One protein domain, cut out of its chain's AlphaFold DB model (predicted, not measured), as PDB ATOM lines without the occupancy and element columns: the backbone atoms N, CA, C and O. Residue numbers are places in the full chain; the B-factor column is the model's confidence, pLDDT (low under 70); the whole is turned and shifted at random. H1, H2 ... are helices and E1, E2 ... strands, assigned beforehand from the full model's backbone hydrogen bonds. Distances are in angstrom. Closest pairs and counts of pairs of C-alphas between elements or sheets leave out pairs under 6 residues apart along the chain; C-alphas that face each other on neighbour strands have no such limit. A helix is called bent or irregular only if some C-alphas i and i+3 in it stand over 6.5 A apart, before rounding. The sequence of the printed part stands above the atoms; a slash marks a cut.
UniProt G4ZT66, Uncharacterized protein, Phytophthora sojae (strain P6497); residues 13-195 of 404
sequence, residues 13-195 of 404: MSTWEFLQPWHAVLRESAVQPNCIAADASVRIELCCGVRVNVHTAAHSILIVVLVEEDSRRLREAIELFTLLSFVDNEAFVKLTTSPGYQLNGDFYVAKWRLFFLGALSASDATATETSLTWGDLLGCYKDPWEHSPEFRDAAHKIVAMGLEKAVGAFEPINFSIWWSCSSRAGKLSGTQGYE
ATOM      1  N   MET A  13     276.320 299.884 252.017       78.44
ATOM      2  CA  MET A  13     277.476 300.538 252.638       78.44
ATOM      3  C   MET A  13     277.916 301.799 251.887       78.44
ATOM      4  O   MET A  13     278.269 302.783 252.537       78.44
ATOM      5  N   SER A  14     277.835 301.816 250.553       87.88
ATOM      6  CA  SER A  14     278.184 303.007 249.763       87.88
ATOM      7  C   SER A  14     277.215 304.175 249.972       87.88
ATOM      8  O   SER A  14     277.615 305.334 249.914       87.88
ATOM      9  N   THR A  15     275.949 303.894 250.302       93.62
ATOM     10  CA  THR A  15     274.944 304.938 250.573       93.62
ATOM     11  C   THR A  15     275.274 305.727 251.846       93.62
ATOM     12  O   THR A  15     275.027 306.931 251.914       93.62
ATOM     13  N   TRP A  16     275.892 305.071 252.832       94.94
ATOM     14  CA  TRP A  16     276.212 305.643 254.144       94.94
ATOM     15  C   TRP A  16     277.699 305.973 254.318       94.94
ATOM     16  O   TRP A  16     278.155 306.216 255.434       94.94
ATOM     17  N   GLU A  17     278.472 306.015 253.229       95.44
ATOM     18  CA  GLU A  17     279.915 306.286 253.268       95.44
ATOM     19  C   GLU A  17     280.240 307.654 253.892       95.44
ATOM     20  O   GLU A  17     281.229 307.813 254.603       95.44
ATOM     21  N   PHE A  18     279.351 308.638 253.731       96.25
ATOM     22  CA  PHE A  18     279.525 309.950 254.355       96.25
ATOM     23  C   PHE A  18     279.472 309.909 255.892       96.25
ATOM     24  O   PHE A  18     279.940 310.852 256.516       96.25
ATOM     25  N   LEU A  19     278.945 308.842 256.511       96.81
ATOM     26  CA  LEU A  19     278.926 308.666 257.969       96.81
ATOM     27  C   LEU A  19     280.204 308.022 258.528       96.81
ATOM     28  O   LEU A  19     280.346 307.931 259.749       96.81
ATOM     29  N   GLN A  20     281.140 307.586 257.674       95.25
ATOM     30  CA  GLN A  20     282.345 306.873 258.112       95.25
ATOM     31  C   GLN A  20     283.175 307.616 259.172       95.25
ATOM     32  O   GLN A  20     283.607 306.946 260.109       95.25
ATOM     33  N   PRO A  21     283.356 308.954 259.126       95.56
ATOM     34  CA  PRO A  21     284.111 309.658 260.165       95.56
ATOM     35  C   PRO A  21     283.526 309.475 261.573       95.56
ATOM     36  O   PRO A  21     284.266 309.257 262.525       95.56
ATOM     37  N   TRP A  22     282.199 309.505 261.710       94.94
ATOM     38  CA  TRP A  22     281.509 309.341 262.996       94.94
ATOM     39  C   TRP A  22     281.353 307.875 263.399       94.94
ATOM     40  O   TRP A  22     281.433 307.534 264.578       94.94
ATOM     41  N   HIS A  23     281.173 306.991 262.418       93.00
ATOM     42  CA  HIS A  23     281.158 305.549 262.639       93.00
ATOM     43  C   HIS A  23     282.503 305.036 263.165       93.00
ATOM     44  O   HIS A  23     282.519 304.218 264.083       93.00
ATOM     45  N   ALA A  24     283.619 305.527 262.614       92.12
ATOM     46  CA  ALA A  24     284.959 305.208 263.096       92.12
ATOM     47  C   ALA A  24     285.112 305.603 264.569       92.12
ATOM     48  O   ALA A  24     285.472 304.757 265.378       92.12
ATOM     49  N   VAL A  25     284.692 306.818 264.936       90.62
ATOM     50  CA  VAL A  25     284.736 307.304 266.326       90.62
ATOM     51  C   VAL A  25     283.909 306.428 267.268       90.62
ATOM     52  O   VAL A  25     284.397 306.050 268.332       90.62
ATOM     53  N   LEU A  26     282.682 306.045 266.888       88.44
ATOM     54  CA  LEU A  26     281.869 305.135 267.708       88.44
ATOM     55  C   LEU A  26     282.515 303.758 267.857       88.44
ATOM     56  O   LEU A  26     282.451 303.181 268.938       88.44
ATOM     57  N   ARG A  27     283.129 303.234 266.792       88.19
ATOM     58  CA  ARG A  27     283.786 301.923 266.801       88.19
ATOM     59  C   ARG A  27     285.061 301.926 267.635       88.19
ATOM     60  O   ARG A  27     285.276 300.996 268.400       88.19
ATOM     61  N   GLU A  28     285.888 302.952 267.491       87.44
ATOM     62  CA  GLU A  28     287.127 303.122 268.254       87.44
ATOM     63  C   GLU A  28     286.835 303.370 269.739       87.44
ATOM     64  O   GLU A  28     287.567 302.890 270.599       87.44
ATOM     65  N   SER A  29     285.708 304.023 270.041       84.38
ATOM     66  CA  SER A  29     285.205 304.206 271.410       84.38
ATOM     67  C   SER A  29     284.433 302.989 271.949       84.38
ATOM     68  O   SER A  29     284.052 302.949 273.121       84.38
ATOM     69  N   ALA A  30     284.120 301.992 271.118       83.50
ATOM     70  CA  ALA A  30     283.388 300.813 271.561       83.50
ATOM     71  C   ALA A  30     284.345 299.856 272.276       83.50
ATOM     72  O   ALA A  30     285.247 299.274 271.676       83.50
ATOM     73  N   VAL A  31     284.121 299.657 273.573       78.62
ATOM     74  CA  VAL A  31     284.941 298.775 274.408       78.62
ATOM     75  C   VAL A  31     284.070 297.632 274.915       78.62
ATOM     76  O   VAL A  31     282.908 297.827 275.277       78.62
ATOM     77  N   GLN A  32     284.622 296.417 274.959       74.56
ATOM     78  CA  GLN A  32     283.904 295.291 275.551       74.56
ATOM     79  C   GLN A  32     283.598 295.571 277.036       74.56
ATOM     80  O   GLN A  32     284.454 296.115 277.736       74.56
ATOM     81  N   PRO A  33     282.432 295.147 277.566       68.81
ATOM     82  CA  PRO A  33     282.032 295.406 278.955       68.81
ATOM     83  C   PRO A  33     283.044 295.033 280.036       68.81
ATOM     84  O   PRO A  33     283.041 295.634 281.106       68.81
ATOM     85  N   ASN A  34     283.924 294.075 279.752       75.81
ATOM     86  CA  ASN A  34     284.924 293.584 280.694       75.81
ATOM     87  C   ASN A  34     286.273 294.321 280.594       75.81
ATOM     88  O   ASN A  34     287.195 293.991 281.334       75.81
ATOM     89  N   CYS A  35     286.404 295.293 279.688       75.69
ATOM     90  CA  CYS A  35     287.660 295.977 279.369       75.69
ATOM     91  C   CYS A  35     287.640 297.468 279.736       75.69
ATOM     92  O   CYS A  35     288.422 298.241 279.192       75.69
ATOM     93  N   ILE A  36     286.744 297.888 280.635       73.81
ATOM     94  CA  ILE A  36     286.688 299.282 281.089       73.81
ATOM     95  C   ILE A  36     287.982 299.591 281.845       73.81
ATOM     96  O   ILE A  36     288.237 299.016 282.906       73.81
ATOM     97  N   ALA A  37     288.803 300.475 281.282       75.38
ATOM     98  CA  ALA A  37     290.028 300.927 281.917       75.38
ATOM     99  C   ALA A  37     289.704 301.656 283.236       75.38
ATOM    100  O   ALA A  37     288.671 302.320 283.357       75.38
ATOM    101  N   ALA A  38     290.555 301.487 284.250       75.62
ATOM    102  CA  ALA A  38     290.315 302.022 285.596       75.62
ATOM    103  C   ALA A  38     290.300 303.563 285.652       75.62
ATOM    104  O   ALA A  38     289.848 304.136 286.641       75.62
ATOM    105  N   ASP A  39     290.796 304.209 284.602       74.50
ATOM    106  CA  ASP A  39     290.923 305.651 284.405       74.50
ATOM    107  C   ASP A  39     289.815 306.258 283.526       74.50
ATOM    108  O   ASP A  39     289.787 307.472 283.335       74.50
ATOM    109  N   ALA A  40     288.867 305.461 283.021       72.00
ATOM    110  CA  ALA A  40     287.743 305.999 282.266       72.00
ATOM    111  C   ALA A  40     286.882 306.917 283.151       72.00
ATOM    112  O   ALA A  40     286.407 306.503 284.208       72.00
ATOM    113  N   SER A  41     286.642 308.147 282.693       72.50
ATOM    114  CA  SER A  41     285.826 309.152 283.390       72.50
ATOM    115  C   SER A  41     284.344 309.080 283.010       72.50
ATOM    116  O   SER A  41     283.464 309.409 283.811       72.50
ATOM    117  N   VAL A  42     284.041 308.607 281.796       75.44
ATOM    118  CA  VAL A  42     282.684 308.573 281.244       75.44
ATOM    119  C   VAL A  42     282.418 307.258 280.509       75.44
ATOM    120  O   VAL A  42     283.196 306.776 279.690       75.44
ATOM    121  N   ARG A  43     281.256 306.672 280.783       80.56
ATOM    122  CA  ARG A  43     280.708 305.492 280.116       80.56
ATOM    123  C   ARG A  43     279.438 305.881 279.378       80.56
ATOM    124  O   ARG A  43     278.511 306.404 279.984       80.56
ATOM    125  N   ILE A  44     279.362 305.564 278.094       80.19
ATOM    126  CA  ILE A  44     278.160 305.736 277.283       80.19
ATOM    127  C   ILE A  44     277.598 304.350 276.958       80.19
ATOM    128  O   ILE A  44     278.306 303.439 276.555       80.19
ATOM    129  N   GLU A  45     276.307 304.141 277.138       82.94
ATOM    130  CA  GLU A  45     275.621 302.950 276.649       82.94
ATOM    131  C   GLU A  45     274.635 303.344 275.568       82.94
ATOM    132  O   GLU A  45     273.709 304.118 275.812       82.94
ATOM    133  N   LEU A  46     274.789 302.740 274.395       83.31
ATOM    134  CA  LEU A  46     273.757 302.699 273.380       83.31
ATOM    135  C   LEU A  46     272.836 301.517 273.671       83.31
ATOM    136  O   LEU A  46     273.179 300.359 273.464       83.31
ATOM    137  N   CYS A  47     271.642 301.806 274.157       80.12
ATOM    138  CA  CYS A  47     270.562 300.852 274.317       80.12
ATOM    139  C   CYS A  47     269.675 300.866 273.066       80.12
ATOM    140  O   CYS A  47     268.954 301.831 272.819       80.12
ATOM    141  N   CYS A  48     269.659 299.766 272.325       77.12
ATOM    142  CA  CYS A  48     268.722 299.534 271.235       77.12
ATOM    143  C   CYS A  48     267.531 298.740 271.794       77.12
ATOM    144  O   CYS A  48     267.647 297.567 272.154       77.12
ATOM    145  N   GLY A  49     266.386 299.410 271.950       67.88
ATOM    146  CA  GLY A  49     265.167 298.799 272.482       67.88
ATOM    147  C   GLY A  49     264.163 298.472 271.381       67.88
ATOM    148  O   GLY A  49     263.833 299.354 270.590       67.88
ATOM    149  N   VAL A  50     263.634 297.244 271.387       64.31
ATOM    150  CA  VAL A  50     262.474 296.865 270.567       64.31
ATOM    151  C   VAL A  50     261.232 297.545 271.136       64.31
ATOM    152  O   VAL A  50     260.944 297.450 272.331       64.31
ATOM    153  N   ARG A  51     260.480 298.246 270.284       60.00
ATOM    154  CA  ARG A  51     259.335 299.078 270.694       60.00
ATOM    155  C   ARG A  51     258.203 298.290 271.373       60.00
ATOM    156  O   ARG A  51     257.445 298.867 272.147       60.00
ATOM    157  N   VAL A  52     258.084 296.993 271.086       54.16
ATOM    158  CA  VAL A  52     256.859 296.215 271.337       54.16
ATOM    159  C   VAL A  52     256.854 295.488 272.692       54.16
ATOM    160  O   VAL A  52     255.792 295.100 273.165       54.16
ATOM    161  N   ASN A  53     257.991 295.354 273.383       49.03
ATOM    162  CA  ASN A  53     258.015 294.728 274.708       49.03
ATOM    163  C   ASN A  53     259.103 295.322 275.605       49.03
ATOM    164  O   ASN A  53     260.295 295.182 275.362       49.03
ATOM    165  N   VAL A  54     258.687 295.941 276.710       50.06
ATOM    166  CA  VAL A  54     259.584 296.562 277.708       50.06
ATOM    167  C   VAL A  54     260.425 295.514 278.468       50.06
ATOM    168  O   VAL A  54     261.283 295.866 279.273       50.06
ATOM    169  N   HIS A  55     260.185 294.225 278.214       48.06
ATOM    170  CA  HIS A  55     260.819 293.096 278.895       48.06
ATOM    171  C   HIS A  55     261.707 292.231 277.993       48.06
ATOM    172  O   HIS A  55     262.364 291.326 278.504       48.06
ATOM    173  N   THR A  56     261.767 292.481 276.682       52.50
ATOM    174  CA  THR A  56     262.742 291.798 275.821       52.50
ATOM    175  C   THR A  56     264.127 292.390 276.056       52.50
ATOM    176  O   THR A  56     264.261 293.602 276.230       52.50
ATOM    177  N   ALA A  57     265.149 291.529 276.100       55.03
ATOM    178  CA  ALA A  57     266.534 291.903 276.369       55.03
ATOM    179  C   ALA A  57     266.945 293.111 275.510       55.03
ATOM    180  O   ALA A  57     267.082 293.015 274.289       55.03
ATOM    181  N   ALA A  58     267.089 294.269 276.159       60.06
ATOM    182  CA  ALA A  58     267.615 295.453 275.510       60.06
ATOM    183  C   ALA A  58     269.048 295.132 275.095       60.06
ATOM    184  O   ALA A  58     269.870 294.756 275.931       60.06
ATOM    185  N   HIS A  59     269.335 295.254 273.804       66.06
ATOM    186  CA  HIS A  59     270.700 295.120 273.333       66.06
ATOM    187  C   HIS A  59     271.404 296.420 273.692       66.06
ATOM    188  O   HIS A  59     271.096 297.477 273.144       66.06
ATOM    189  N   SER A  60     272.284 296.356 274.685       65.50
ATOM    190  CA  SER A  60     273.139 297.471 275.062       65.50
ATOM    191  C   SER A  60     274.498 297.285 274.402       65.50
ATOM    192  O   SER A  60     275.247 296.380 274.772       65.50
ATOM    193  N   ILE A  61     274.820 298.133 273.435       66.31
ATOM    194  CA  ILE A  61     276.192 298.332 272.984       66.31
ATOM    195  C   ILE A  61     276.841 299.287 273.983       66.31
ATOM    196  O   ILE A  61     276.362 300.400 274.209       66.31
ATOM    197  N   LEU A  62     277.911 298.830 274.625       65.25
ATOM    198  CA  LEU A  62     278.687 299.654 275.537       65.25
ATOM    199  C   LEU A  62     279.749 300.424 274.746       65.25
ATOM    200  O   LEU A  62     280.557 299.821 274.044       65.25
ATOM    201  N   ILE A  63     279.758 301.744 274.891       66.75
ATOM    202  CA  ILE A  63     280.746 302.644 274.300       66.75
ATOM    203  C   ILE A  63     281.443 303.376 275.448       66.75
ATOM    204  O   ILE A  63     280.862 304.225 276.120       66.75
ATOM    205  N   VAL A  64     282.689 303.013 275.738       64.44
ATOM    206  CA  VAL A  64     283.452 303.647 276.820       64.44
ATOM    207  C   VAL A  64     284.327 304.710 276.201       64.44
ATOM    208  O   VAL A  64     285.123 304.427 275.315       64.44
ATOM    209  N   VAL A  65     284.178 305.939 276.671       63.66
ATOM    210  CA  VAL A  65     284.811 307.085 276.034       63.66
ATOM    211  C   VAL A  65     285.849 307.630 276.989       63.66
ATOM    212  O   VAL A  65     285.523 308.055 278.098       63.66
ATOM    213  N   LEU A  66     287.096 307.646 276.533       60.78
ATOM    214  CA  LEU A  66     288.166 308.378 277.192       60.78
ATOM    215  C   LEU A  66     288.083 309.830 276.714       60.78
ATOM    216  O   LEU A  66     288.320 310.141 275.548       60.78
ATOM    217  N   VAL A  67     287.623 310.707 277.603       62.19
ATOM    218  CA  VAL A  67     287.369 312.118 277.300       62.19
ATOM    219  C   VAL A  67     288.690 312.875 277.328       62.19
ATOM    220  O   VAL A  67     288.977 313.493 278.342       62.19
ATOM    221  N   GLU A  68     289.490 312.839 276.256       58.62
ATOM    222  CA  GLU A  68     290.639 313.760 276.159       58.62
ATOM    223  C   GLU A  68     290.816 314.475 274.804       58.62
ATOM    224  O   GLU A  68     291.211 315.636 274.842       58.62
ATOM    225  N   GLU A  69     290.418 313.934 273.634       63.62
ATOM    226  CA  GLU A  69     290.565 314.695 272.359       63.62
ATOM    227  C   GLU A  69     289.395 314.616 271.345       63.62
ATOM    228  O   GLU A  69     289.191 315.568 270.590       63.62
ATOM    229  N   ASP A  70     288.542 313.581 271.363       74.12
ATOM    230  CA  ASP A  70     287.498 313.372 270.328       74.12
ATOM    231  C   ASP A  70     286.043 313.560 270.797       74.12
ATOM    232  O   ASP A  70     285.079 313.194 270.114       74.12
ATOM    233  N   SER A  71     285.844 314.183 271.956       79.81
ATOM    234  CA  SER A  71     284.528 314.296 272.596       79.81
ATOM    235  C   SER A  71     283.480 315.021 271.731       79.81
ATOM    236  O   SER A  71     282.311 314.627 271.711       79.81
ATOM    237  N   ARG A  72     283.900 316.010 270.923       85.31
ATOM    238  CA  ARG A  72     283.029 316.680 269.941       85.31
ATOM    239  C   ARG A  72     282.550 315.724 268.852       85.31
ATOM    240  O   ARG A  72     281.353 315.668 268.583       85.31
ATOM    241  N   ARG A  73     283.462 314.981 268.217       88.00
ATOM    242  CA  ARG A  73     283.102 314.050 267.135       88.00
ATOM    243  C   ARG A  73     282.240 312.911 267.647       88.00
ATOM    244  O   ARG A  73     281.325 312.476 266.960       88.00
ATOM    245  N   LEU A  74     282.489 312.455 268.865       87.19
ATOM    246  CA  LEU A  74     281.636 311.473 269.508       87.19
ATOM    247  C   LEU A  74     280.220 312.008 269.743       87.19
ATOM    248  O   LEU A  74     279.253 311.311 269.439       87.19
ATOM    249  N   ARG A  75     280.084 313.233 270.269       86.69
ATOM    250  CA  ARG A  75     278.776 313.881 270.443       86.69
ATOM    251  C   ARG A  75     278.010 313.913 269.124       86.69
ATOM    252  O   ARG A  75     276.874 313.455 269.048       86.69
ATOM    253  N   GLU A  76     278.668 314.408 268.082       89.88
ATOM    254  CA  GLU A  76     278.133 314.453 266.724       89.88
ATOM    255  C   GLU A  76     277.734 313.060 266.218       89.88
ATOM    256  O   GLU A  76     276.662 312.894 265.641       89.88
ATOM    257  N   ALA A  77     278.545 312.034 266.486       91.62
ATOM    258  CA  ALA A  77     278.229 310.667 266.102       91.62
ATOM    259  C   ALA A  77     276.957 310.162 266.792       91.62
ATOM    260  O   ALA A  77     276.093 309.571 266.150       91.62
ATOM    261  N   ILE A  78     276.803 310.445 268.084       88.69
ATOM    262  CA  ILE A  78     275.618 310.071 268.860       88.69
ATOM    263  C   ILE A  78     274.361 310.735 268.288       88.69
ATOM    264  O   ILE A  78     273.331 310.074 268.121       88.69
ATOM    265  N   GLU A  79     274.447 312.009 267.913       88.56
ATOM    266  CA  GLU A  79     273.353 312.738 267.267       88.56
ATOM    267  C   GLU A  79     273.021 312.159 265.875       88.56
ATOM    268  O   GLU A  79     271.864 311.814 265.618       88.56
ATOM    269  N   LEU A  80     274.011 311.949 264.996       93.00
ATOM    270  CA  LEU A  80     273.782 311.403 263.646       93.00
ATOM    271  C   LEU A  80     273.200 309.989 263.673       93.00
ATOM    272  O   LEU A  80     272.277 309.686 262.919       93.00
ATOM    273  N   PHE A  81     273.702 309.123 264.550       92.88
ATOM    274  CA  PHE A  81     273.212 307.750 264.660       92.88
ATOM    275  C   PHE A  81     271.831 307.672 265.307       92.88
ATOM    276  O   PHE A  81     271.054 306.764 265.009       92.88
ATOM    277  N   THR A  82     271.480 308.660 266.130       89.62
ATOM    278  CA  THR A  82     270.101 308.836 266.581       89.62
ATOM    279  C   THR A  82     269.188 309.145 265.400       89.62
ATOM    280  O   THR A  82     268.195 308.441 265.220       89.62
ATOM    281  N   LEU A  83     269.535 310.134 264.568       90.62
ATOM    282  CA  LEU A  83     268.763 310.474 263.365       90.62
ATOM    283  C   LEU A  83     268.644 309.273 262.419       90.62
ATOM    284  O   LEU A  83     267.550 308.959 261.947       90.62
ATOM    285  N   LEU A  84     269.751 308.559 262.202       93.31
ATOM    286  CA  LEU A  84     269.787 307.374 261.353       93.31
ATOM    287  C   LEU A  84     268.826 306.287 261.844       93.31
ATOM    288  O   LEU A  84     268.131 305.695 261.025       93.31
ATOM    289  N   SER A  85     268.715 306.073 263.162       90.75
ATOM    290  CA  SER A  85     267.795 305.073 263.726       90.75
ATOM    291  C   SER A  85     266.327 305.302 263.343       90.75
ATOM    292  O   SER A  85     265.552 304.345 263.304       90.75
ATOM    293  N   PHE A  86     265.957 306.544 263.009       87.94
ATOM    294  CA  PHE A  86     264.624 306.894 262.522       87.94
ATOM    295  C   PHE A  86     264.493 306.802 261.004       87.94
ATOM    296  O   PHE A  86     263.457 306.356 260.517       87.94
ATOM    297  N   VAL A  87     265.513 307.240 260.266       91.12
ATOM    298  CA  VAL A  87     265.463 307.338 258.799       91.12
ATOM    299  C   VAL A  87     265.662 305.984 258.130       91.12
ATOM    300  O   VAL A  87     264.915 305.635 257.221       91.12
ATOM    301  N   ASP A  88     266.649 305.219 258.590       92.69
ATOM    302  CA  ASP A  88     266.982 303.904 258.058       92.69
ATOM    303  C   ASP A  88     267.448 303.002 259.204       92.69
ATOM    304  O   ASP A  88     268.618 302.960 259.600       92.69
ATOM    305  N   ASN A  89     266.480 302.284 259.773       90.25
ATOM    306  CA  ASN A  89     266.708 301.424 260.924       90.25
ATOM    307  C   ASN A  89     267.660 300.264 260.616       90.25
ATOM    308  O   ASN A  89     268.442 299.852 261.473       90.25
ATOM    309  N   GLU A  90     267.609 299.753 259.385       90.62
ATOM    310  CA  GLU A  90     268.462 298.660 258.941       90.62
ATOM    311  C   GLU A  90     269.919 299.123 258.856       90.62
ATOM    312  O   GLU A  90     270.814 298.452 259.379       90.62
ATOM    313  N   ALA A  91     270.156 300.299 258.270       92.69
ATOM    314  CA  ALA A  91     271.470 300.924 258.239       92.69
ATOM    315  C   ALA A  91     271.992 301.237 259.643       92.69
ATOM    316  O   ALA A  91     273.141 300.914 259.951       92.69
ATOM    317  N   PHE A  92     271.151 301.805 260.513       92.56
ATOM    318  CA  PHE A  92     271.505 302.067 261.908       92.56
ATOM    319  C   PHE A  92     271.983 300.802 262.620       92.56
ATOM    320  O   PHE A  92     273.058 300.805 263.224       92.56
ATOM    321  N   VAL A  93     271.229 299.703 262.531       88.62
ATOM    322  CA  VAL A  93     271.608 298.462 263.210       88.62
ATOM    323  C   VAL A  93     272.879 297.871 262.610       88.62
ATOM    324  O   VAL A  93     273.778 297.493 263.359       88.62
ATOM    325  N   LYS A  94     273.023 297.857 261.283       89.12
ATOM    326  CA  LYS A  94     274.242 297.350 260.633       89.12
ATOM    327  C   LYS A  94     275.492 298.161 260.983       89.12
ATOM    328  O   LYS A  94     276.562 297.577 261.100       89.12
ATOM    329  N   LEU A  95     275.369 299.477 261.155       90.25
ATOM    330  CA  LEU A  95     276.496 300.346 261.511       90.25
ATOM    331  C   LEU A  95     276.800 300.368 263.017       90.25
ATOM    332  O   LEU A  95     277.867 300.829 263.407       90.25
ATOM    333  N   THR A  96     275.890 299.905 263.877       87.81
ATOM    334  CA  THR A  96     276.098 299.920 265.339       87.81
ATOM    335  C   THR A  96     276.361 298.545 265.940       87.81
ATOM    336  O   THR A  96     276.906 298.459 267.038       87.81
ATOM    337  N   THR A  97     276.015 297.461 265.245       85.44
ATOM    338  CA  THR A  97     276.186 296.090 265.745       85.44
ATOM    339  C   THR A  97     277.383 295.380 265.117       85.44
ATOM    340  O   THR A  97     277.875 295.745 264.050       85.44
ATOM    341  N   SER A  98     277.874 294.342 265.798       79.12
ATOM    342  CA  SER A  98     278.950 293.499 265.278       79.12
ATOM    343  C   SER A  98     278.518 292.754 264.005       79.12
ATOM    344  O   SER A  98     277.354 292.354 263.896       79.12
ATOM    345  N   PRO A  99     279.451 292.478 263.072       78.88
ATOM    346  CA  PRO A  99     279.166 291.667 261.893       78.88
ATOM    347  C   PRO A  99     278.502 290.334 262.267       78.88
ATOM    348  O   PRO A  99     278.984 289.621 263.145       78.88
ATOM    349  N   GLY A 100     277.399 289.997 261.592       75.81
ATOM    350  CA  GLY A 100     276.651 288.753 261.814       75.81
ATOM    351  C   GLY A 100     275.414 288.879 262.707       75.81
ATOM    352  O   GLY A 100     274.687 287.898 262.857       75.81
ATOM    353  N   TYR A 101     275.131 290.060 263.262       75.62
ATOM    354  CA  TYR A 101     273.876 290.302 263.971       75.62
ATOM    355  C   TYR A 101     272.686 290.292 262.993       75.62
ATOM    356  O   TYR A 101     272.674 291.035 262.011       75.62
ATOM    357  N   GLN A 102     271.691 289.436 263.243       76.50
ATOM    358  CA  GLN A 102     270.475 289.353 262.430       76.50
ATOM    359  C   GLN A 102     269.341 290.149 263.077       76.50
ATOM    360  O   GLN A 102     269.035 289.987 264.256       76.50
ATOM    361  N   LEU A 103     268.712 291.003 262.275       71.31
ATOM    362  CA  LEU A 103     267.521 291.756 262.648       71.31
ATOM    363  C   LEU A 103     266.310 290.822 262.703       71.31
ATOM    364  O   LEU A 103     265.987 290.176 261.710       71.31
ATOM    365  N   ASN A 104     265.567 290.829 263.810       78.06
ATOM    366  CA  ASN A 104     264.296 290.098 263.924       78.06
ATOM    367  C   ASN A 104     263.112 290.824 263.248       78.06
ATOM    368  O   ASN A 104     261.960 290.602 263.605       78.06
ATOM    369  N   GLY A 105     263.379 291.722 262.292       77.81
ATOM    370  CA  GLY A 105     262.367 292.607 261.698       77.81
ATOM    371  C   GLY A 105     261.832 293.681 262.656       77.81
ATOM    372  O   GLY A 105     260.915 294.419 262.301       77.81
ATOM    373  N   ASP A 106     262.396 293.775 263.861       81.12
ATOM    374  CA  ASP A 106     262.038 294.776 264.858       81.12
ATOM    375  C   ASP A 106     262.590 296.160 264.497       81.12
ATOM    376  O   ASP A 106     263.642 296.291 263.874       81.12
ATOM    377  N   PHE A 107     261.888 297.203 264.946       82.06
ATOM    378  CA  PHE A 107     262.336 298.588 264.832       82.06
ATOM    379  C   PHE A 107     263.094 299.019 266.094       82.06
ATOM    380  O   PHE A 107     262.548 298.964 267.204       82.06
ATOM    381  N   TYR A 108     264.330 299.487 265.920       84.25
ATOM    382  CA  TYR A 108     265.245 299.843 267.005       84.25
ATOM    383  C   TYR A 108     265.439 301.352 267.129       84.25
ATOM    384  O   TYR A 108     266.034 301.981 266.267       84.25
ATOM    385  N   VAL A 109     265.021 301.945 268.244       83.88
ATOM    386  CA  VAL A 109     265.318 303.361 268.511       83.88
ATOM    387  C   VAL A 109     266.611 303.465 269.307       83.88
ATOM    388  O   VAL A 109     266.745 302.798 270.340       83.88
ATOM    389  N   ALA A 110     267.531 304.320 268.858       86.81
ATOM    390  CA  ALA A 110     268.738 304.633 269.609       86.81
ATOM    391  C   ALA A 110     268.370 305.301 270.944       86.81
ATOM    392  O   ALA A 110     267.719 306.347 270.975       86.81
ATOM    393  N   LYS A 111     268.779 304.702 272.065       84.50
ATOM    394  CA  LYS A 111     268.685 305.323 273.392       84.50
ATOM    395  C   LYS A 111     270.062 305.379 274.010       84.50
ATOM    396  O   LYS A 111     270.693 304.347 274.184       84.50
ATOM    397  N   TRP A 112     270.491 306.562 274.409       83.56
ATOM    398  CA  TRP A 112     271.817 306.761 274.976       83.56
ATOM    399  C   TRP A 112     271.718 306.939 276.490       83.56
ATOM    400  O   TRP A 112     270.862 307.675 276.989       83.56
ATOM    401  N   ARG A 113     272.576 306.244 277.237       80.88
ATOM    402  CA  ARG A 113     272.742 306.419 278.682       80.88
ATOM    403  C   ARG A 113     274.174 306.816 278.978       80.88
ATOM    404  O   ARG A 113     275.094 306.176 278.495       80.88
ATOM    405  N   LEU A 114     274.354 307.841 279.788       79.94
ATOM    406  CA  LEU A 114     275.652 308.368 280.171       79.94
ATOM    407  C   LEU A 114     275.903 308.061 281.651       79.94
ATOM    408  O   LEU A 114     275.073 308.337 282.511       79.94
ATOM    409  N   PHE A 115     277.044 307.490 281.980       78.25
ATOM    410  CA  PHE A 115     277.434 307.172 283.343       78.25
ATOM    411  C   PHE A 115     278.781 307.822 283.613       78.25
ATOM    412  O   PHE A 115     279.732 307.583 282.878       78.25
ATOM    413  N   PHE A 116     278.883 308.605 284.678       74.94
ATOM    414  CA  PHE A 116     280.182 309.072 285.149       74.94
ATOM    415  C   PHE A 116     280.818 307.965 285.975       74.94
ATOM    416  O   PHE A 116     280.203 307.434 286.908       74.94
ATOM    417  N   LEU A 117     282.023 307.578 285.580       76.12
ATOM    418  CA  LEU A 117     282.815 306.575 286.265       76.12
ATOM    419  C   LEU A 117     283.786 307.300 287.201       76.12
ATOM    420  O   LEU A 117     284.536 308.177 286.787       76.12
ATOM    421  N   GLY A 118     283.731 306.956 288.489       73.88
ATOM    422  CA  GLY A 118     284.486 307.645 289.536       73.88
ATOM    423  C   GLY A 118     283.731 308.814 290.175       73.88
ATOM    424  O   GLY A 118     282.566 309.073 289.880       73.88
ATOM    425  N   ALA A 119     284.395 309.478 291.122       68.25
ATOM    426  CA  ALA A 119     283.892 310.708 291.722       68.25
ATOM    427  C   ALA A 119     284.412 311.894 290.903       68.25
ATOM    428  O   ALA A 119     285.625 312.007 290.730       68.25
ATOM    429  N   LEU A 120     283.515 312.776 290.449       66.81
ATOM    430  CA  LEU A 120     283.911 314.069 289.883       66.81
ATOM    431  C   LEU A 120     284.811 314.799 290.884       66.81
ATOM    432  O   LEU A 120     284.542 314.776 292.094       66.81
ATOM    433  N   SER A 121     285.884 315.423 290.397       68.06
ATOM    434  CA  SER A 121     286.738 316.214 291.276       68.06
ATOM    435  C   SER A 121     285.920 317.366 291.853       68.06
ATOM    436  O   SER A 121     285.130 317.989 291.151       68.06
ATOM    437  N   ALA A 122     286.137 317.717 293.123       69.75
ATOM    438  CA  ALA A 122     285.512 318.908 293.707       69.75
ATOM    439  C   ALA A 122     285.926 320.207 292.983       69.75
ATOM    440  O   ALA A 122     285.286 321.240 293.164       69.75
ATOM    441  N   SER A 123     287.000 320.156 292.188       68.44
ATOM    442  CA  SER A 123     287.475 321.249 291.343       68.44
ATOM    443  C   SER A 123     286.886 321.255 289.930       68.44
ATOM    444  O   SER A 123     287.151 322.205 289.199       68.44
ATOM    445  N   ASP A 124     286.153 320.218 289.513       67.38
ATOM    446  CA  ASP A 124     285.536 320.205 288.187       67.38
ATOM    447  C   ASP A 124     284.372 321.194 288.135       67.38
ATOM    448  O   ASP A 124     283.498 321.197 289.007       67.38
ATOM    449  N   ALA A 125     284.311 321.998 287.071       63.91
ATOM    450  CA  ALA A 125     283.172 322.881 286.817       63.91
ATOM    451  C   ALA A 125     281.852 322.082 286.807       63.91
ATOM    452  O   ALA A 125     280.853 322.512 287.382       63.91
ATOM    453  N   THR A 126     281.896 320.841 286.305       63.72
ATOM    454  CA  THR A 126     280.761 319.911 286.305       63.72
ATOM    455  C   THR A 126     280.266 319.524 287.705       63.72
ATOM    456  O   THR A 126     279.102 319.180 287.867       63.72
ATOM    457  N   ALA A 127     281.101 319.608 288.745       64.75
ATOM    458  CA  ALA A 127     280.698 319.309 290.120       64.75
ATOM    459  C   ALA A 127     280.049 320.505 290.843       64.75
ATOM    460  O   ALA A 127     279.411 320.322 291.880       64.75
ATOM    461  N   THR A 128     280.232 321.723 290.324       65.38
ATOM    462  CA  THR A 128     279.806 322.971 290.982       65.38
ATOM    463  C   THR A 128     278.624 323.649 290.296       65.38
ATOM    464  O   THR A 128     277.915 324.431 290.936       65.38
ATOM    465  N   GLU A 129     278.360 323.329 289.030       65.62
ATOM    466  CA  GLU A 129     277.220 323.875 288.302       65.62
ATOM    467  C   GLU A 129     275.898 323.182 288.652       65.62
ATOM    468  O   GLU A 129     275.795 321.967 288.813       65.62
ATOM    469  N   THR A 130     274.842 323.990 288.764       56.09
ATOM    470  CA  THR A 130     273.486 323.519 289.104       56.09
ATOM    471  C   THR A 130     272.741 322.910 287.913       56.09
ATOM    472  O   THR A 130     271.707 322.264 288.097       56.09
ATOM    473  N   SER A 131     273.263 323.088 286.700       59.09
ATOM    474  CA  SER A 131     272.730 322.524 285.464       59.09
ATOM    475  C   SER A 131     273.870 322.259 284.494       59.09
ATOM    476  O   SER A 131     274.631 323.177 284.219       59.09
ATOM    477  N   LEU A 132     273.941 321.047 283.949       61.22
ATOM    478  CA  LEU A 132     274.904 320.677 282.913       61.22
ATOM    479  C   LEU A 132     274.161 320.327 281.637       61.22
ATOM    480  O   LEU A 132     273.160 319.604 281.665       61.22
ATOM    481  N   THR A 133     274.663 320.824 280.518       65.06
ATOM    482  CA  THR A 133     274.226 320.425 279.190       65.06
ATOM    483  C   THR A 133     275.072 319.267 278.680       65.06
ATOM    484  O   THR A 133     276.199 319.030 279.108       65.06
ATOM    485  N   TRP A 134     274.544 318.548 277.695       66.00
ATOM    486  CA  TRP A 134     275.302 317.547 276.955       66.00
ATOM    487  C   TRP A 134     276.611 318.060 276.341       66.00
ATOM    488  O   TRP A 134     277.592 317.319 276.285       66.00
ATOM    489  N   GLY A 135     276.636 319.328 275.918       67.69
ATOM    490  CA  GLY A 135     277.852 319.984 275.444       67.69
ATOM    491  C   GLY A 135     278.897 320.124 276.550       67.69
ATOM    492  O   GLY A 135     280.073 319.870 276.297       67.69
ATOM    493  N   ASP A 136     278.470 320.421 277.778       70.25
ATOM    494  CA  ASP A 136     279.362 320.561 278.939       70.25
ATOM    495  C   ASP A 136     279.983 319.217 279.336       70.25
ATOM    496  O   ASP A 136     281.165 319.142 279.665       70.25
ATOM    497  N   LEU A 137     279.205 318.134 279.244       70.00
ATOM    498  CA  LEU A 137     279.647 316.789 279.627       70.00
ATOM    499  C   LEU A 137     280.606 316.151 278.615       70.00
ATOM    500  O   LEU A 137     281.423 315.315 278.993       70.00
ATOM    501  N   LEU A 138     280.512 316.535 277.342       71.94
ATOM    502  CA  LEU A 138     281.364 316.032 276.261       71.94
ATOM    503  C   LEU A 138     282.330 317.111 275.742       71.94
ATOM    504  O   LEU A 138     282.699 317.112 274.569       71.94
ATOM    505  N   GLY A 139     282.767 318.032 276.604       59.41
ATOM    506  CA  GLY A 139     283.941 318.877 276.347       59.41
ATOM    507  C   GLY A 139     283.765 320.034 275.351       59.41
ATOM    508  O   GLY A 139     284.757 320.520 274.819       59.41
ATOM    509  N   CYS A 140     282.545 320.518 275.101       58.00
ATOM    510  CA  CYS A 140     282.265 321.664 274.217       58.00
ATOM    511  C   CYS A 140     281.761 322.900 274.992       58.00
ATOM    512  O   CYS A 140     280.821 323.564 274.566       58.00
ATOM    513  N   TYR A 141     282.390 323.228 276.126       54.38
ATOM    514  CA  TYR A 141     281.920 324.277 277.052       54.38
ATOM    515  C   TYR A 141     281.912 325.706 276.475       54.38
ATOM    516  O   TYR A 141     281.237 326.587 277.001       54.38
ATOM    517  N   LYS A 142     282.699 325.969 275.419       56.31
ATOM    518  CA  LYS A 142     282.834 327.312 274.820       56.31
ATOM    519  C   LYS A 142     281.800 327.619 273.745       56.31
ATOM    520  O   LYS A 142     281.508 328.792 273.543       56.31
ATOM    521  N   ASP A 143     281.246 326.592 273.110       50.56
ATOM    522  CA  ASP A 143     280.061 326.712 272.269       50.56
ATOM    523  C   ASP A 143     279.398 325.327 272.118       50.56
ATOM    524  O   ASP A 143     279.870 324.493 271.334       50.56
ATOM    525  N   PRO A 144     278.311 325.037 272.856       50.88
ATOM    526  CA  PRO A 144     277.600 323.764 272.746       50.88
ATOM    527  C   PRO A 144     276.902 323.573 271.383       50.88
ATOM    528  O   PRO A 144     276.347 322.499 271.136       50.88
ATOM    529  N   TRP A 145     276.947 324.573 270.492       52.06
ATOM    530  CA  TRP A 145     276.252 324.604 269.203       52.06
ATOM    531  C   TRP A 145     277.165 324.685 267.977       52.06
ATOM    532  O   TRP A 145     276.665 324.567 266.856       52.06
ATOM    533  N   GLU A 146     278.485 324.819 268.129       71.62
ATOM    534  CA  GLU A 146     279.398 324.746 266.982       71.62
ATOM    535  C   GLU A 146     279.637 323.290 266.577       71.62
ATOM    536  O   GLU A 146     280.703 322.694 266.759       71.62
ATOM    537  N   HIS A 147     278.599 322.686 266.007       83.06
ATOM    538  CA  HIS A 147     278.764 321.501 265.187       83.06
ATOM    539  C   HIS A 147     279.754 321.777 264.056       83.06
ATOM    540  O   HIS A 147     279.761 322.864 263.460       83.06
ATOM    541  N   SER A 148     280.559 320.773 263.727       89.50
ATOM    542  CA  SER A 148     281.428 320.832 262.560       89.50
ATOM    543  C   SER A 148     280.603 321.057 261.277       89.50
ATOM    544  O   SER A 148     279.456 320.597 261.179       89.50
ATOM    545  N   PRO A 149     281.133 321.792 260.280       90.69
ATOM    546  CA  PRO A 149     280.493 321.904 258.969       90.69
ATOM    547  C   PRO A 149     280.142 320.534 258.378       90.69
ATOM    548  O   PRO A 149     279.034 320.342 257.884       90.69
ATOM    549  N   GLU A 150     281.045 319.566 258.535       94.62
ATOM    550  CA  GLU A 150     280.873 318.195 258.075       94.62
ATOM    551  C   GLU A 150     279.666 317.528 258.743       94.62
ATOM    552  O   GLU A 150     278.869 316.879 258.063       94.62
ATOM    553  N   PHE A 151     279.487 317.713 260.057       92.62
ATOM    554  CA  PHE A 151     278.324 317.182 260.768       92.62
ATOM    555  C   PHE A 151     277.029 317.764 260.225       92.62
ATOM    556  O   PHE A 151     276.081 317.017 259.994       92.62
ATOM    557  N   ARG A 152     276.969 319.085 260.016       91.31
ATOM    558  CA  ARG A 152     275.744 319.734 259.525       91.31
ATOM    559  C   ARG A 152     275.364 319.201 258.149       91.31
ATOM    560  O   ARG A 152     274.196 318.899 257.913       91.31
ATOM    561  N   ASP A 153     276.351 319.006 257.282       93.88
ATOM    562  CA  ASP A 153     276.146 318.411 255.963       93.88
ATOM    563  C   ASP A 153     275.653 316.961 256.060       93.88
ATOM    564  O   ASP A 153     274.729 316.568 255.344       93.88
ATOM    565  N   ALA A 154     276.225 316.160 256.963       94.88
ATOM    566  CA  ALA A 154     275.786 314.787 257.203       94.88
ATOM    567  C   ALA A 154     274.361 314.724 257.781       94.88
ATOM    568  O   ALA A 154     273.537 313.943 257.304       94.88
ATOM    569  N   ALA A 155     274.044 315.575 258.757       89.75
ATOM    570  CA  ALA A 155     272.722 315.665 259.363       89.75
ATOM    571  C   ALA A 155     271.668 316.063 258.321       89.75
ATOM    572  O   ALA A 155     270.649 315.385 258.195       89.75
ATOM    573  N   HIS A 156     271.933 317.092 257.509       89.38
ATOM    574  CA  HIS A 156     271.041 317.490 256.418       89.38
ATOM    575  C   HIS A 156     270.814 316.363 255.405       89.38
ATOM    576  O   HIS A 156     269.679 316.159 254.972       89.38
ATOM    577  N   LYS A 157     271.857 315.595 255.057       94.94
ATOM    578  CA  LYS A 157     271.718 314.421 254.180       94.94
ATOM    579  C   LYS A 157     270.795 313.363 254.784       94.94
ATOM    580  O   LYS A 157     269.898 312.902 254.086       94.94
ATOM    581  N   ILE A 158     270.962 313.019 256.066       92.00
ATOM    582  CA  ILE A 158     270.079 312.063 256.760       92.00
ATOM    583  C   ILE A 158     268.635 312.580 256.779       92.00
ATOM    584  O   ILE A 158     267.708 311.845 256.445       92.00
ATOM    585  N   VAL A 159     268.426 313.857 257.108       87.25
ATOM    586  CA  VAL A 159     267.091 314.477 257.139       87.25
ATOM    587  C   VAL A 159     266.407 314.380 255.771       87.25
ATOM    588  O   VAL A 159     265.264 313.924 255.682       87.25
ATOM    589  N   ALA A 160     267.128 314.732 254.702       91.25
ATOM    590  CA  ALA A 160     266.634 314.700 253.326       91.25
ATOM    591  C   ALA A 160     266.258 313.287 252.839       91.25
ATOM    592  O   ALA A 160     265.449 313.151 251.922       91.25
ATOM    593  N   MET A 161     266.796 312.236 253.463       93.50
ATOM    594  CA  MET A 161     266.460 310.843 253.150       93.50
ATOM    595  C   MET A 161     265.104 310.390 253.714       93.50
ATOM    596  O   MET A 161     264.650 309.297 253.384       93.50
ATOM    597  N   GLY A 162     264.405 311.230 254.488       89.06
ATOM    598  CA  GLY A 162     263.003 310.992 254.846       89.06
ATOM    599  C   GLY A 162     262.676 311.096 256.330       89.06
ATOM    600  O   GLY A 162     261.700 310.480 256.765       89.06
ATOM    601  N   LEU A 163     263.432 311.882 257.104       80.88
ATOM    602  CA  LEU A 163     263.179 312.041 258.538       80.88
ATOM    603  C   LEU A 163     261.753 312.525 258.823       80.88
ATOM    604  O   LEU A 163     261.108 311.981 259.707       80.88
ATOM    605  N   GLU A 164     261.211 313.459 258.041       77.00
ATOM    606  CA  GLU A 164     259.836 313.956 258.229       77.00
ATOM    607  C   GLU A 164     258.779 312.845 258.114       77.00
ATOM    608  O   GLU A 164     257.827 312.795 258.895       77.00
ATOM    609  N   LYS A 165     258.971 311.908 257.175       79.12
ATOM    610  CA  LYS A 165     258.079 310.751 256.997       79.12
ATOM    611  C   LYS A 165     258.231 309.753 258.136       79.12
ATOM    612  O   LYS A 165     257.230 309.207 258.594       79.12
ATOM    613  N   ALA A 166     259.467 309.535 258.581       75.38
ATOM    614  CA  ALA A 166     259.752 308.702 259.734       75.38
ATOM    615  C   ALA A 166     259.068 309.284 260.976       75.38
ATOM    616  O   ALA A 166     258.214 308.627 261.558       75.38
ATOM    617  N   VAL A 167     259.344 310.544 261.328       67.56
ATOM    618  CA  VAL A 167     258.788 311.205 262.519       67.56
ATOM    619  C   VAL A 167     257.262 311.206 262.518       67.56
ATOM    620  O   VAL A 167     256.674 310.909 263.549       67.56
ATOM    621  N   GLY A 168     256.605 311.443 261.377       67.06
ATOM    622  CA  GLY A 168     255.139 311.395 261.288       67.06
ATOM    623  C   GLY A 168     254.522 310.012 261.557       67.06
ATOM    624  O   GLY A 168     253.370 309.925 261.976       67.06
ATOM    625  N   ALA A 169     255.276 308.928 261.348       67.19
ATOM    626  CA  ALA A 169     254.848 307.560 261.648       67.19
ATOM    627  C   ALA A 169     255.104 307.152 263.114       67.19
ATOM    628  O   ALA A 169     254.641 306.096 263.564       67.19
ATOM    629  N   PHE A 170     255.828 307.973 263.879       61.44
ATOM    630  CA  PHE A 170     256.187 307.693 265.262       61.44
ATOM    631  C   PHE A 170     255.474 308.666 266.216       61.44
ATOM    632  O   PHE A 170     255.527 309.877 266.054       61.44
ATOM    633  N   GLU A 171     254.813 308.132 267.258       56.16
ATOM    634  CA  GLU A 171     254.501 308.906 268.475       56.16
ATOM    635  C   GLU A 171     255.701 309.759 268.907       56.16
ATOM    636  O   GLU A 171     256.840 309.330 268.682       56.16
ATOM    637  N   PRO A 172     255.460 310.932 269.522       53.28
ATOM    638  CA  PRO A 172     256.464 311.968 269.681       53.28
ATOM    639  C   PRO A 172     257.797 311.417 270.169       53.28
ATOM    640  O   PRO A 172     257.897 310.728 271.192       53.28
ATOM    641  N   ILE A 173     258.814 311.704 269.363       51.59
ATOM    642  CA  ILE A 173     260.164 311.201 269.524       51.59
ATOM    643  C   ILE A 173     260.728 311.780 270.810       51.59
ATOM    644  O   ILE A 173     261.150 312.928 270.874       51.59
ATOM    645  N   ASN A 174     260.741 310.954 271.847       52.00
ATOM    646  CA  ASN A 174     261.394 311.297 273.092       52.00
ATOM    647  C   ASN A 174     262.884 310.970 272.926       52.00
ATOM    648  O   ASN A 174     263.341 309.882 273.288       52.00
ATOM    649  N   PHE A 175     263.637 311.881 272.300       53.06
ATOM    650  CA  PHE A 175     265.087 311.866 272.442       53.06
ATOM    651  C   PHE A 175     265.357 312.150 273.909       53.06
ATOM    652  O   PHE A 175     265.136 313.263 274.361       53.06
ATOM    653  N   SER A 176     265.744 311.132 274.670       57.38
ATOM    654  CA  SER A 176     266.025 311.279 276.090       57.38
ATOM    655  C   SER A 176     267.361 310.630 276.391       57.38
ATOM    656  O   SER A 176     267.509 309.413 276.258       57.38
ATOM    657  N   ILE A 177     268.318 311.435 276.813       53.94
ATOM    658  CA  ILE A 177     269.601 310.985 277.303       53.94
ATOM    659  C   ILE A 177     269.504 310.921 278.808       53.94
ATOM    660  O   ILE A 177     269.333 311.943 279.466       53.94
ATOM    661  N   TRP A 178     269.587 309.718 279.355       60.53
ATOM    662  CA  TRP A 178     269.620 309.529 280.798       60.53
ATOM    663  C   TRP A 178     271.066 309.562 281.267       60.53
ATOM    664  O   TRP A 178     271.914 308.921 280.651       60.53
ATOM    665  N   TRP A 179     271.351 310.273 282.349       63.03
ATOM    666  CA  TRP A 179     272.684 310.303 282.929       63.03
ATOM    667  C   TRP A 179     272.668 309.989 284.419       63.03
ATOM    668  O   TRP A 179     271.698 310.279 285.118       63.03
ATOM    669  N   SER A 180     273.747 309.394 284.925       55.78
ATOM    670  CA  SER A 180     273.948 309.214 286.362       55.78
ATOM    671  C   SER A 180     275.416 309.309 286.755       55.78
ATOM    672  O   SER A 180     276.288 308.765 286.086       55.78
ATOM    673  N   CYS A 181     275.676 309.999 287.861       54.25
ATOM    674  CA  CYS A 181     276.981 310.143 288.485       54.25
ATOM    675  C   CYS A 181     276.915 309.639 289.928       54.25
ATOM    676  O   CYS A 181     275.947 309.906 290.640       54.25
ATOM    677  N   SER A 182     277.959 308.959 290.389       61.00
ATOM    678  CA  SER A 182     278.120 308.619 291.803       61.00
ATOM    679  C   SER A 182     279.168 309.539 292.419       61.00
ATOM    680  O   SER A 182     280.288 309.614 291.937       61.00
ATOM    681  N   SER A 183     278.818 310.247 293.490       62.62
ATOM    682  CA  SER A 183     279.756 311.066 294.268       62.62
ATOM    683  C   SER A 183     279.876 310.528 295.696       62.62
ATOM    684  O   SER A 183     279.048 309.729 296.137       62.62
ATOM    685  N   ARG A 184     280.858 311.019 296.467       56.28
ATOM    686  CA  ARG A 184     280.934 310.731 297.916       56.28
ATOM    687  C   ARG A 184     279.697 311.220 298.687       56.28
ATOM    688  O   ARG A 184     279.387 310.653 299.727       56.28
ATOM    689  N   ALA A 185     278.998 312.242 298.183       54.66
ATOM    690  CA  ALA A 185     277.794 312.808 298.793       54.66
ATOM    691  C   ALA A 185     276.496 312.072 298.396       54.66
ATOM    692  O   ALA A 185     275.434 312.369 298.939       54.66
ATOM    693  N   GLY A 186     276.566 311.114 297.463       52.94
ATOM    694  CA  GLY A 186     275.416 310.358 296.968       52.94
ATOM    695  C   GLY A 186     275.383 310.219 295.444       52.94
ATOM    696  O   GLY A 186     276.253 310.719 294.724       52.94
ATOM    697  N   LYS A 187     274.364 309.510 294.951       58.66
ATOM    698  CA  LYS A 187     274.111 309.301 293.521       58.66
ATOM    699  C   LYS A 187     273.277 310.452 292.956       58.66
ATOM    700  O   LYS A 187     272.183 310.716 293.446       58.66
ATOM    701  N   LEU A 188     273.780 311.089 291.905       50.22
ATOM    702  CA  LEU A 188     273.071 312.062 291.083       50.22
ATOM    703  C   LEU A 188     272.611 311.381 289.791       50.22
ATOM    704  O   LEU A 188     273.293 310.508 289.246       50.22
ATOM    705  N   SER A 189     271.441 311.750 289.293       57.56
ATOM    706  CA  SER A 189     270.973 311.316 287.979       57.56
ATOM    707  C   SER A 189     270.075 312.365 287.360       57.56
ATOM    708  O   SER A 189     269.408 313.107 288.077       57.56
ATOM    709  N   GLY A 190     270.025 312.385 286.035       53.28
ATOM    710  CA  GLY A 190     269.139 313.258 285.295       53.28
ATOM    711  C   GLY A 190     268.791 312.722 283.914       53.28
ATOM    712  O   GLY A 190     269.146 311.609 283.533       53.28
ATOM    713  N   THR A 191     268.005 313.485 283.168       55.00
ATOM    714  CA  THR A 191     267.574 313.158 281.811       55.00
ATOM    715  C   THR A 191     267.504 314.451 281.013       55.00
ATOM    716  O   THR A 191     266.960 315.433 281.506       55.00
ATOM    717  N   GLN A 192     268.056 314.458 279.804       50.78
ATOM    718  CA  GLN A 192     268.004 315.585 278.874       50.78
ATOM    719  C   GLN A 192     267.313 315.145 277.585       50.78
ATOM    720  O   GLN A 192     267.608 314.056 277.102       50.78
ATOM    721  N   GLY A 193     266.430 315.965 277.012       50.00
ATOM    722  CA  GLY A 193     265.789 315.641 275.739       50.00
ATOM    723  C   GLY A 193     265.608 316.809 274.780       50.00
ATOM    724  O   GLY A 193     265.652 317.964 275.195       50.00
ATOM    725  N   TYR A 194     265.457 316.483 273.492       40.41
ATOM    726  CA  TYR A 194     265.199 317.424 272.396       40.41
ATOM    727  C   TYR A 194     263.754 317.243 271.931       40.41
ATOM    728  O   TYR A 194     263.353 316.125 271.611       40.41
ATOM    729  N   GLU A 195     262.983 318.328 271.894       40.31
ATOM    730  CA  GLU A 195     261.576 318.312 271.490       40.31
ATOM    731  C   GLU A 195     261.352 319.371 270.400       40.31
ATOM    732  O   GLU A 195     261.498 320.570 270.643       40.31
TER     733      GLU A 195
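AT A GLANCE: This is residues 13 to 195 of the 404 residues of an uncharacterized protein of Phytophthora sojae (strain P6497) (UniProt G4ZT66). A twisted wall of five strands has helices over one face: H2 runs along E3, H1 and H3 lie on that face too, and H6 packs on H2 without reaching the sheet. H7 sits at one end of H2, while the short H4 lies far from this helical cluster. The printed part has 183 residues, with seven named helices and five named strands in the order H1 E1 E2 H2 H3 E3 H4 H5 H6 H7 E4 E5, class mixed. The sheet runs E2 E1 E3 E4 E5, mixed, with E3 and E4 parallel and the other neighbours antiparallel. The whole is compact, radius of gyration of the C-alphas 16.6 A, with spans of 46 by 38 by 31 A.

IN THESE COORDINATES: Start in the sheet at C-alpha 42, (282.684, 308.573, 281.244), where E1, residues 42 to 50, begins and runs 25.7 A. Beside it find E2, residues 59 to 65, and E3, residues 108 to 116, 25.2 A; then E4, residues 175 to 183, 26.3 A, and E5, residues 186 to 194, 27.5 A, ending at (265.199, 317.424, 272.396). H2, residues 71 to 87, runs 24.5 A. H1 is residues 17 to 28, 16.9 A, irregular with C-alphas 18 and 21 7.4 A apart, and H6 is residues 149 to 160, 16.6 A. The shorter helices are H3, residues 89 to 96, H4, 125 to 128, H5, 134 to 137, and H7, 163 to 169.

HOW THE PARTS SIT: In the sheet, look for N 45 and O 113, 2.7 A, between E1 and E3; N 46 and O 61, 2.8 A, in the hairpin E1 and E2; N 114 and O 178, 2.8 A, between E3 and E4; and N 179 and O 190, 2.8 A, in the hairpin E4 and E5. H1, H2 and H3 on one face make two layers, helices over a sheet. E2, H2 H3, E3 form a split strand-helix-strand unit, two strands running the same way with E1 between them, its crossover right-handed; E3, H4 H5 H6 H7, E4 form a strand-helix-strand unit, whose strands are parallel neighbours. The hub H2 lies over E3, at a height over the sheet of 8.9 A. H2 touches H6, closest C-alphas Leu 80 and Ala 155, 6.1 A, at a shallow tilt of 9 degrees, the same way. With residues 73 to 77 alone it touches H1, closest C-alphas Ala 77 and Trp 22, 4.7 A, at a steep tilt of 57 degrees. It touches H3 in a helical hairpin, closest C-alphas Ser 85 and Phe 92, 5.1 A, and H7, closest C-alphas Val 87 and Leu 163, 5.2 A. H5 only grazes the sheet; H4 is not on it. Each O i to N i+4 pair is within hydrogen-bond range in H3, H6 and H7, against 6 of 8 in H1 and 12 of 13 in H2; H4 and H5 are too short for such a pair.

THE WHOLE: The C-alphas farthest apart, of Ser 14 and Ala 185, are 50.0 A apart. The printed part has no cut; the links H1 to E1, H3 to E3 and H5 to H6 are long. Mean pLDDT of the printed part is 74.3, with residues 49 to 69, 119 to 135 and 167 to 195 among those under 70.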